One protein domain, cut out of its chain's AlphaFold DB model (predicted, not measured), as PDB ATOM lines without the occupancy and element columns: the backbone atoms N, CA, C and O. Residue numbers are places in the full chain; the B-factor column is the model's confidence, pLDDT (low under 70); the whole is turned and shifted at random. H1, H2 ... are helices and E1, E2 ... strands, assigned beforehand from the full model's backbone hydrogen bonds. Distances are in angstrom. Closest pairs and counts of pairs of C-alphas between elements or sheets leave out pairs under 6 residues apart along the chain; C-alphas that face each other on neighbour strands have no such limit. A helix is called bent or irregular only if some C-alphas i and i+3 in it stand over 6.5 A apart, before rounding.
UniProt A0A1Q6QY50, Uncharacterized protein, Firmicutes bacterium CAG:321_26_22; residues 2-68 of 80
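This is residues 2 to 68 of the 80 residues of an uncharacterized protein of Firmicutes bacterium CAG:321_26_22 (UniProt A0A1Q6QY50). With little regular structure, this is a thin rod mostly of loops, with a small two-strand hairpin, E1 and E2, at one end and the irregular helix H2 at the other. The short helix H1 lies partway along it. The 67 printed residues hold H1, E1, E2, H2 in that order, a mixed class with 26 residues in named elements; the sheet is antiparallel. The whole is only just loose, close to extended, with radius of gyration of the C-alphas 15.9 A and spans of 55 by 22 by 15 A.

E1 is residues 20 to 22, 6.2 A long, and E2 is residues 29 to 32, 8.1 A. H2, residues 48 to 59, is 16.6 A long and ends at C-alpha 59 (-57.096, 26.076, 50.509); it is irregular, with C-alphas 52 and 55 9.0 A apart. H1, residues 2 to 8, is 10.0 A long and begins at C-alpha 2 (-51.338, 15.178, 37.363).

E1 and E2 form an antiparallel hairpin at 152 degrees, with N 21 and O 31 within hydrogen-bond range at 2.8 A. H1 is apart from E2 and H2, and E1 from H2. Every O i to N i+4 pair is within range in H1, and 4 of 8 in H2.

The C-alphas farthest apart, of Thr 26 and Asn 52, are 54.8 A apart. The links H1 to E1 and E2 to H2 are long. The printed part has no cut, and no printed residue is under pLDDT 70.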
ATOM      1  N   LEU A   2     -50.273  14.714  36.450       92.19
ATOM      2  CA  LEU A   2     -51.338  15.178  37.363       92.19
ATOM      3  C   LEU A   2     -51.101  14.869  38.856       92.19
ATOM      4  O   LEU A   2     -51.211  15.754  39.691       92.19
ATOM      5  N   VAL A   3     -50.695  13.637  39.192       93.12
ATOM      6  CA  VAL A   3     -50.326  13.277  40.578       93.12
ATOM      7  C   VAL A   3     -49.169  14.127  41.097       93.12
ATOM      8  O   VAL A   3     -49.170  14.543  42.247       93.12
ATOM      9  N   PHE A   4     -48.185  14.392  40.242       94.62
ATOM     10  CA  PHE A   4     -47.043  15.223  40.594       94.62
ATOM     11  C   PHE A   4     -47.470  16.681  40.805       94.62
ATOM     12  O   PHE A   4     -47.103  17.259  41.820       94.62
ATOM     13  N   ASP A   5     -48.313  17.229  39.925       95.69
ATOM     14  CA  ASP A   5     -48.855  18.587  40.044       95.69
ATOM     15  C   ASP A   5     -49.646  18.778  41.347       95.69
ATOM     16  O   ASP A   5     -49.510  19.816  41.984       95.69
ATOM     17  N   ALA A   6     -50.401  17.764  41.789       94.69
ATOM     18  CA  ALA A   6     -51.100  17.787  43.075       94.69
ATOM     19  C   ALA A   6     -50.152  17.764  44.287       94.69
ATOM     20  O   ALA A   6     -50.460  18.372  45.307       94.69
ATOM     21  N   VAL A   7     -48.999  17.097  44.188       94.50
ATOM     22  CA  VAL A   7     -47.990  17.074  45.264       94.50
ATOM     23  C   VAL A   7     -47.287  18.423  45.393       94.50
ATOM     24  O   VAL A   7     -47.015  18.859  46.509       94.50
ATOM     25  N   ILE A   8     -46.990  19.081  44.270       96.81
ATOM     26  CA  ILE A   8     -46.279  20.367  44.268       96.81
ATOM     27  C   ILE A   8     -47.213  21.580  44.249       96.81
ATOM     28  O   ILE A   8     -46.717  22.701  44.269       96.81
ATOM     29  N   LEU A   9     -48.533  21.379  44.192       96.50
ATOM     30  CA  LEU A   9     -49.539  22.436  44.034       96.50
ATOM     31  C   LEU A   9     -49.224  23.352  42.840       96.50
ATOM     32  O   LEU A   9     -49.089  24.562  42.993       96.50
ATOM     33  N   ASN A  10     -49.037  22.767  41.653       97.50
ATOM     34  CA  ASN A  10     -48.777  23.546  40.440       97.50
ATOM     35  C   ASN A  10     -50.063  24.231  39.958       97.50
ATOM     36  O   ASN A  10     -50.955  23.578  39.411       97.50
ATOM     37  N   GLU A  11     -50.137  25.544  40.156       96.75
ATOM     38  CA  GLU A  11     -51.307  26.363  39.836       96.75
ATOM     39  C   GLU A  11     -51.435  26.629  38.329       96.75
ATOM     40  O   GLU A  11     -52.524  26.926  37.852       96.75
ATOM     41  N   ASP A  12     -50.359  26.448  37.556       96.94
ATOM     42  CA  ASP A  12     -50.265  26.894  36.162       96.94
ATOM     43  C   ASP A  12     -49.949  25.763  35.168       96.94
ATOM     44  O   ASP A  12     -49.300  25.949  34.138       96.94
ATOM     45  N   ARG A  13     -50.416  24.534  35.426       96.19
ATOM     46  CA  ARG A  13     -50.340  23.462  34.415       96.19
ATOM     47  C   ARG A  13     -51.368  23.685  33.294       96.19
ATOM     48  O   ARG A  13     -52.394  23.003  33.242       96.19
ATOM     49  N   HIS A  14     -51.083  24.607  32.375       95.38
ATOM     50  CA  HIS A  14     -51.826  24.794  31.123       95.38
ATOM     51  C   HIS A  14     -51.212  23.989  29.960       95.38
ATOM     52  O   HIS A  14     -50.130  23.411  30.078       95.38
ATOM     53  N   PHE A  15     -51.887  23.943  28.804       94.81
ATOM     54  CA  PHE A  15     -51.479  23.120  27.647       94.81
ATOM     55  C   PHE A  15     -50.158  23.526  26.970       94.81
ATOM     56  O   PHE A  15     -49.703  22.829  26.070       94.81
ATOM     57  N   GLY A  16     -49.543  24.633  27.392       95.81
ATOM     58  CA  GLY A  16     -48.199  25.033  26.965       95.81
ATOM     59  C   GLY A  16     -47.089  24.473  27.859       95.81
ATOM     60  O   GLY A  16     -45.952  24.363  27.412       95.81
ATOM     61  N   ASN A  17     -47.425  24.044  29.082       96.75
ATOM     62  CA  ASN A  17     -46.460  23.616  30.100       96.75
ATOM     63  C   ASN A  17     -46.222  22.103  30.094       96.75
ATOM     64  O   ASN A  17     -45.745  21.523  31.063       96.75
ATOM     65  N   PHE A  18     -46.582  21.425  29.012       96.69
ATOM     66  CA  PHE A  18     -46.177  20.057  28.728       96.69
ATOM     67  C   PHE A  18     -46.247  19.834  27.224       96.69
ATOM     68  O   PHE A  18     -46.877  20.597  26.494       96.69
ATOM     69  N   GLY A  19     -45.603  18.782  26.738       97.31
ATOM     70  CA  GLY A  19     -45.574  18.559  25.305       97.31
ATOM     71  C   GLY A  19     -44.979  17.230  24.908       97.31
ATOM     72  O   GLY A  19     -44.913  16.278  25.688       97.31
ATOM     73  N   LEU A  20     -44.555  17.187  23.655       97.88
ATOM     74  CA  LEU A  20     -44.032  16.011  22.986       97.88
ATOM     75  C   LEU A  20     -42.660  16.346  22.411       97.88
ATOM     76  O   LEU A  20     -42.439  17.447  21.913       97.88
ATOM     77  N   LEU A  21     -41.754  15.379  22.450       98.31
ATOM     78  CA  LEU A  21     -40.554  15.403  21.632       98.31
ATOM     79  C   LEU A  21     -40.926  14.925  20.228       98.31
ATOM     80  O   LEU A  21     -41.599  13.901  20.063       98.31
ATOM     81  N   VAL A  22     -40.470  15.667  19.224       98.25
ATOM     82  CA  VAL A  22     -40.696  15.379  17.806       98.25
ATOM     83  C   VAL A  22     -39.342  15.248  17.122       98.25
ATOM     84  O   VAL A  22     -38.467  16.093  17.297       98.25
ATOM     85  N   ASP A  23     -39.172  14.183  16.347       98.38
ATOM     86  CA  ASP A  23     -38.001  14.002  15.496       98.38
ATOM     87  C   ASP A  23     -38.025  15.032  14.355       98.38
ATOM     88  O   ASP A  23     -38.972  15.085  13.567       98.38
ATOM     89  N   SER A  24     -36.976  15.851  14.256       97.94
ATOM     90  CA  SER A  24     -36.917  16.976  13.315       97.94
ATOM     91  C   SER A  24     -36.795  16.566  11.847       97.94
ATOM     92  O   SER A  24     -37.065  17.381  10.970       97.94
ATOM     93  N   HIS A  25     -36.373  15.334  11.554       98.31
ATOM     94  CA  HIS A  25     -36.181  14.856  10.183       98.31
ATOM     95  C   HIS A  25     -37.432  14.175   9.627       98.31
ATOM     96  O   HIS A  25     -37.701  14.250   8.430       98.31
ATOM     97  N   THR A  26     -38.199  13.507  10.486       97.94
ATOM     98  CA  THR A  26     -39.370  12.706  10.104       97.94
ATOM     99  C   THR A  26     -40.698  13.331  10.521       97.94
ATOM    100  O   THR A  26     -41.747  12.871  10.068       97.94
ATOM    101  N   ASN A  27     -40.663  14.364  11.367       97.62
ATOM    102  CA  ASN A  27     -41.823  15.031  11.957       97.62
ATOM    103  C   ASN A  27     -42.757  14.071  12.717       97.62
ATOM    104  O   ASN A  27     -43.979  14.235  12.740       97.62
ATOM    105  N   LYS A  28     -42.182  13.021  13.314       98.50
ATOM    106  CA  LYS A  28     -42.906  12.021  14.104       98.50
ATOM    107  C   LYS A  28     -42.702  12.272  15.592       98.50
ATOM    108  O   LYS A  28     -41.601  12.602  16.027       98.50
ATOM    109  N   ILE A  29     -43.761  12.073  16.374       98.31
ATOM    110  CA  ILE A  29     -43.691  12.085  17.840       98.31
ATOM    111  C   ILE A  29     -42.844  10.894  18.289       98.31
ATOM    112  O   ILE A  29     -43.132   9.761  17.902       98.31
ATOM    113  N   ILE A  30     -41.829  11.146  19.115       97.94
ATOM    114  CA  ILE A  30     -40.936  10.096  19.629       97.94
ATOM    115  C   ILE A  30     -41.210   9.757  21.094       97.94
ATOM    116  O   ILE A  30     -41.059   8.605  21.492       97.94
ATOM    117  N   ALA A  31     -41.628  10.737  21.894       98.06
ATOM    118  CA  ALA A  31     -41.923  10.563  23.312       98.06
ATOM    119  C   ALA A  31     -42.676  11.785  23.863       98.06
ATOM    120  O   ALA A  31     -42.646  12.852  23.247       98.06
ATOM    121  N   PRO A  32     -43.296  11.687  25.049       97.31
ATOM    122  CA  PRO A  32     -43.603  12.861  25.857       97.31
ATOM    123  C   PRO A  32     -42.327  13.648  26.184       97.31
ATOM    124  O   PRO A  32     -41.280  13.055  26.449       97.31
ATOM    125  N   ALA A  33     -42.409  14.977  26.187       97.75
ATOM    126  CA  ALA A  33     -41.333  15.807  26.716       97.75
ATOM    127  C   ALA A  33     -41.160  15.550  28.227       97.75
ATOM    128  O   ALA A  33     -42.156  15.294  28.915       97.75
ATOM    129  N   PRO A  34     -39.927  15.618  28.769       97.19
ATOM    130  CA  PRO A  34     -39.718  15.667  30.214       97.19
ATOM    131  C   PRO A  34     -40.569  16.770  30.845       97.19
ATOM    132  O   PRO A  34     -40.851  17.768  30.193       97.19
ATOM    133  N   ILE A  35     -40.982  16.617  32.103       96.50
ATOM    134  CA  ILE A  35     -41.773  17.657  32.774       96.50
ATOM    135  C   ILE A  35     -40.925  18.932  32.890       96.50
ATOM    136  O   ILE A  35     -39.798  18.884  33.381       96.50
ATOM    137  N   PHE A  36     -41.482  20.062  32.464       97.25
ATOM    138  CA  PHE A  36     -40.863  21.385  32.527       97.25
ATOM    139  C   PHE A  36     -41.859  22.421  33.075       97.25
ATOM    140  O   PHE A  36     -42.987  22.063  33.423       97.25
ATOM    141  N   ASP A  37     -41.387  23.663  33.210       97.12
ATOM    142  CA  ASP A  37     -42.139  24.850  33.647       97.12
ATOM    143  C   ASP A  37     -43.072  24.603  34.848       97.12
ATOM    144  O   ASP A  37     -44.279  24.395  34.735       97.12
ATOM    145  N   ASN A  38     -42.457  24.531  36.032       97.50
ATOM    146  CA  ASN A  38     -43.141  24.364  37.319       97.50
ATOM    147  C   ASN A  38     -42.934  25.594  38.214       97.50
ATOM    148  O   ASN A  38     -42.976  25.466  39.434       97.50
ATOM    149  N   GLY A  39     -42.620  26.762  37.641       97.56
ATOM    150  CA  GLY A  39     -42.272  27.952  38.427       97.56
ATOM    151  C   GLY A  39     -43.401  28.389  39.364       97.56
ATOM    152  O   GLY A  39     -43.140  28.759  40.505       97.56
ATOM    153  N   LEU A  40     -44.650  28.244  38.912       97.38
ATOM    154  CA  LEU A  40     -45.865  28.525  39.680       97.38
ATOM    155  C   LEU A  40     -46.334  27.309  40.492       97.38
ATOM    156  O   LEU A  40     -47.467  26.843  40.381       97.38
ATOM    157  N   SER A  41     -45.423  26.767  41.296       97.56
ATOM    158  CA  SER A  41     -45.679  25.664  42.224       97.56
ATOM    159  C   SER A  41     -45.024  25.934  43.579       97.56
ATOM    160  O   SER A  41     -44.403  26.978  43.780       97.56
ATOM    161  N   LEU A  42     -45.175  25.006  44.526       96.69
ATOM    162  CA  LEU A  42     -44.557  25.044  45.855       96.69
ATOM    163  C   LEU A  42     -44.834  26.348  46.612       96.69
ATOM    164  O   LEU A  42     -43.983  26.830  47.356       96.69
ATOM    165  N   LEU A  43     -46.036  26.903  46.421       96.75
ATOM    166  CA  LEU A  43     -46.473  28.137  47.069       96.75
ATOM    167  C   LEU A  43     -45.527  29.320  46.774       96.75
ATOM    168  O   LEU A  43     -45.246  30.118  47.660       96.75
ATOM    169  N   CYS A  44     -45.029  29.445  45.536       96.56
ATOM    170  CA  CYS A  44     -44.041  30.463  45.137       96.56
ATOM    171  C   CYS A  44     -44.429  31.931  45.421       96.56
ATOM    172  O   CYS A  44     -43.562  32.803  45.400       96.56
ATOM    173  N   TYR A  45     -45.708  32.202  45.698       96.19
ATOM    174  CA  TYR A  45     -46.235  33.516  46.072       96.19
ATOM    175  C   TYR A  45     -46.558  33.664  47.565       96.19
ATOM    176  O   TYR A  45     -47.140  34.677  47.949       96.19
ATOM    177  N   ALA A  46     -46.266  32.665  48.400       97.12
ATOM    178  CA  ALA A  46     -46.530  32.750  49.831       97.12
ATOM    179  C   ALA A  46     -45.623  33.800  50.477       97.12
ATOM    180  O   ALA A  46     -44.407  33.798  50.289       97.12
ATOM    181  N   MET A  47     -46.232  34.677  51.263       97.06
ATOM    182  CA  MET A  47     -45.554  35.661  52.095       97.06
ATOM    183  C   MET A  47     -45.478  35.160  53.539       97.06
ATOM    184  O   MET A  47     -46.262  34.306  53.949       97.06
ATOM    185  N   ASP A  48     -44.604  35.749  54.357       97.38
ATOM    186  CA  ASP A  48     -44.464  35.394  55.781       97.38
ATOM    187  C   ASP A  48     -45.805  35.405  56.539       97.38
ATOM    188  O   ASP A  48     -46.055  34.561  57.398       97.38
ATOM    189  N   SER A  49     -46.703  36.333  56.190       97.06
ATOM    190  CA  SER A  49     -48.034  36.429  56.793       97.06
ATOM    191  C   SER A  49     -48.932  35.231  56.496       97.06
ATOM    192  O   SER A  49     -49.754  34.885  57.343       97.06
ATOM    193  N   ASP A  50     -48.775  34.601  55.331       96.94
ATOM    194  CA  ASP A  50     -49.582  33.454  54.911       96.94
ATOM    195  C   ASP A  50     -49.258  32.213  55.751       96.94
ATOM    196  O   ASP A  50     -50.122  31.369  55.981       96.94
ATOM    197  N   PHE A  51     -48.041  32.125  56.293       95.12
ATOM    198  CA  PHE A  51     -47.636  31.024  57.170       95.12
ATOM    199  C   PHE A  51     -48.270  31.086  58.566       95.12
ATOM    200  O   PHE A  51     -48.281  30.069  59.260       95.12
ATOM    201  N   ASN A  52     -48.844  32.227  58.971       96.94
ATOM    202  CA  ASN A  52     -49.608  32.317  60.222       96.94
ATOM    203  C   ASN A  52     -50.882  31.457  60.181       96.94
ATOM    204  O   ASN A  52     -51.306  30.946  61.216       96.94
ATOM    205  N   ASP A  53     -51.472  31.283  58.994       96.69
ATOM    206  CA  ASP A  53     -52.561  30.339  58.736       96.69
ATOM    207  C   ASP A  53     -52.394  29.693  57.353       96.69
ATOM    208  O   ASP A  53     -53.113  29.966  56.384       96.69
ATOM    209  N   ILE A  54     -51.411  28.796  57.283       95.62
ATOM    210  CA  ILE A  54     -51.053  28.106  56.044       95.62
ATOM    211  C   ILE A  54     -52.205  27.271  55.475       95.62
ATOM    212  O   ILE A  54     -52.297  27.108  54.262       95.62
ATOM    213  N   ASN A  55     -53.107  26.752  56.316       95.69
ATOM    214  CA  ASN A  55     -54.218  25.923  55.847       95.69
ATOM    215  C   ASN A  55     -55.218  26.757  55.049       95.69
ATOM    216  O   ASN A  55     -55.642  26.338  53.970       95.69
ATOM    217  N   THR A  56     -55.547  27.953  55.546       96.50
ATOM    218  CA  THR A  56     -56.391  28.897  54.811       96.50
ATOM    219  C   THR A  56     -55.725  29.283  53.496       96.50
ATOM    220  O   THR A  56     -56.364  29.189  52.449       96.50
ATOM    221  N   TYR A  57     -54.432  29.614  53.504       96.44
ATOM    222  CA  TYR A  57     -53.713  29.962  52.277       96.44
ATOM    223  C   TYR A  57     -53.701  28.818  51.252       96.44
ATOM    224  O   TYR A  57     -54.116  29.008  50.109       96.44
ATOM    225  N   VAL A  58     -53.305  27.608  51.660       95.19
ATOM    226  CA  VAL A  58     -53.261  26.426  50.784       95.19
ATOM    227  C   VAL A  58     -54.645  26.098  50.218       95.19
ATOM    228  O   VAL A  58     -54.745  25.720  49.054       95.19
ATOM    229  N   SER A  59     -55.722  26.317  50.981       93.81
ATOM    230  CA  SER A  59     -57.096  26.076  50.509       93.81
ATOM    231  C   SER A  59     -57.525  26.978  49.342       93.81
ATOM    232  O   SER A  59     -58.474  26.654  48.636       93.81
ATOM    233  N   THR A  60     -56.818  28.091  49.113       93.81
ATOM    234  CA  THR A  60     -57.069  28.992  47.974       93.81
ATOM    235  C   THR A  60     -56.361  28.571  46.686       93.81
ATOM    236  O   THR A  60     -56.592  29.183  45.646       93.81
ATOM    237  N   ARG A  61     -55.469  27.571  46.739       94.69
ATOM    238  CA  ARG A  61     -54.700  27.105  45.579       94.69
ATOM    239  C   ARG A  61     -55.565  26.222  44.692       94.69
ATOM    240  O   ARG A  61     -56.194  25.288  45.184       94.69
ATOM    241  N   LEU A  62     -55.541  26.469  43.386       94.81
ATOM    242  CA  LEU A  62     -56.290  25.686  42.405       94.81
ATOM    243  C   LEU A  62     -55.425  25.375  41.179       94.81
ATOM    244  O   LEU A  62     -54.571  26.182  40.816       94.81
ATOM    245  N   PRO A  63     -55.643  24.232  40.512       95.06
ATOM    246  CA  PRO A  63     -54.977  23.941  39.252       95.06
ATOM    247  C   PRO A  63     -55.593  24.734  38.092       95.06
ATOM    248  O   PRO A  63     -56.806  24.909  38.022       95.06
ATOM    249  N   ALA A  64     -54.779  25.116  37.103       93.75
ATOM    250  CA  ALA A  64     -55.248  25.847  35.920       93.75
ATOM    251  C   ALA A  64     -56.275  25.094  35.053       93.75
ATOM    252  O   ALA A  64     -57.081  25.717  34.362       93.75
ATOM    253  N   THR A  65     -56.221  23.760  35.011       90.31
ATOM    254  CA  THR A  65     -56.939  22.955  34.001       90.31
ATOM    255  C   THR A  65     -58.018  22.032  34.561       90.31
ATOM    256  O   THR A  65     -58.705  21.364  33.789       90.31
ATOM    257  N   TYR A  66     -58.197  21.977  35.882       86.88
ATOM    258  CA  TYR A  66     -59.184  21.116  36.539       86.88
ATOM    259  C   TYR A  66     -59.631  21.708  37.885       86.88
ATOM    260  O   TYR A  66     -59.106  22.717  38.331       86.88
ATOM    261  N   GLN A  67     -60.666  21.129  38.500       85.75
ATOM    262  CA  GLN A  67     -61.395  21.782  39.598       85.75
ATOM    263  C   GLN A  67     -60.689  21.733  40.958       85.75
ATOM    264  O   GLN A  67     -60.853  22.652  41.749       85.75
ATOM    265  N   ASP A  68     -59.961  20.657  41.254       91.81
ATOM    266  CA  ASP A  68     -59.335  20.439  42.561       91.81
ATOM    267  C   ASP A  68     -58.154  19.469  42.434       91.81
ATOM    268  O   ASP A  68     -58.239  18.478  41.704       91.81
TER     269      ASP A  68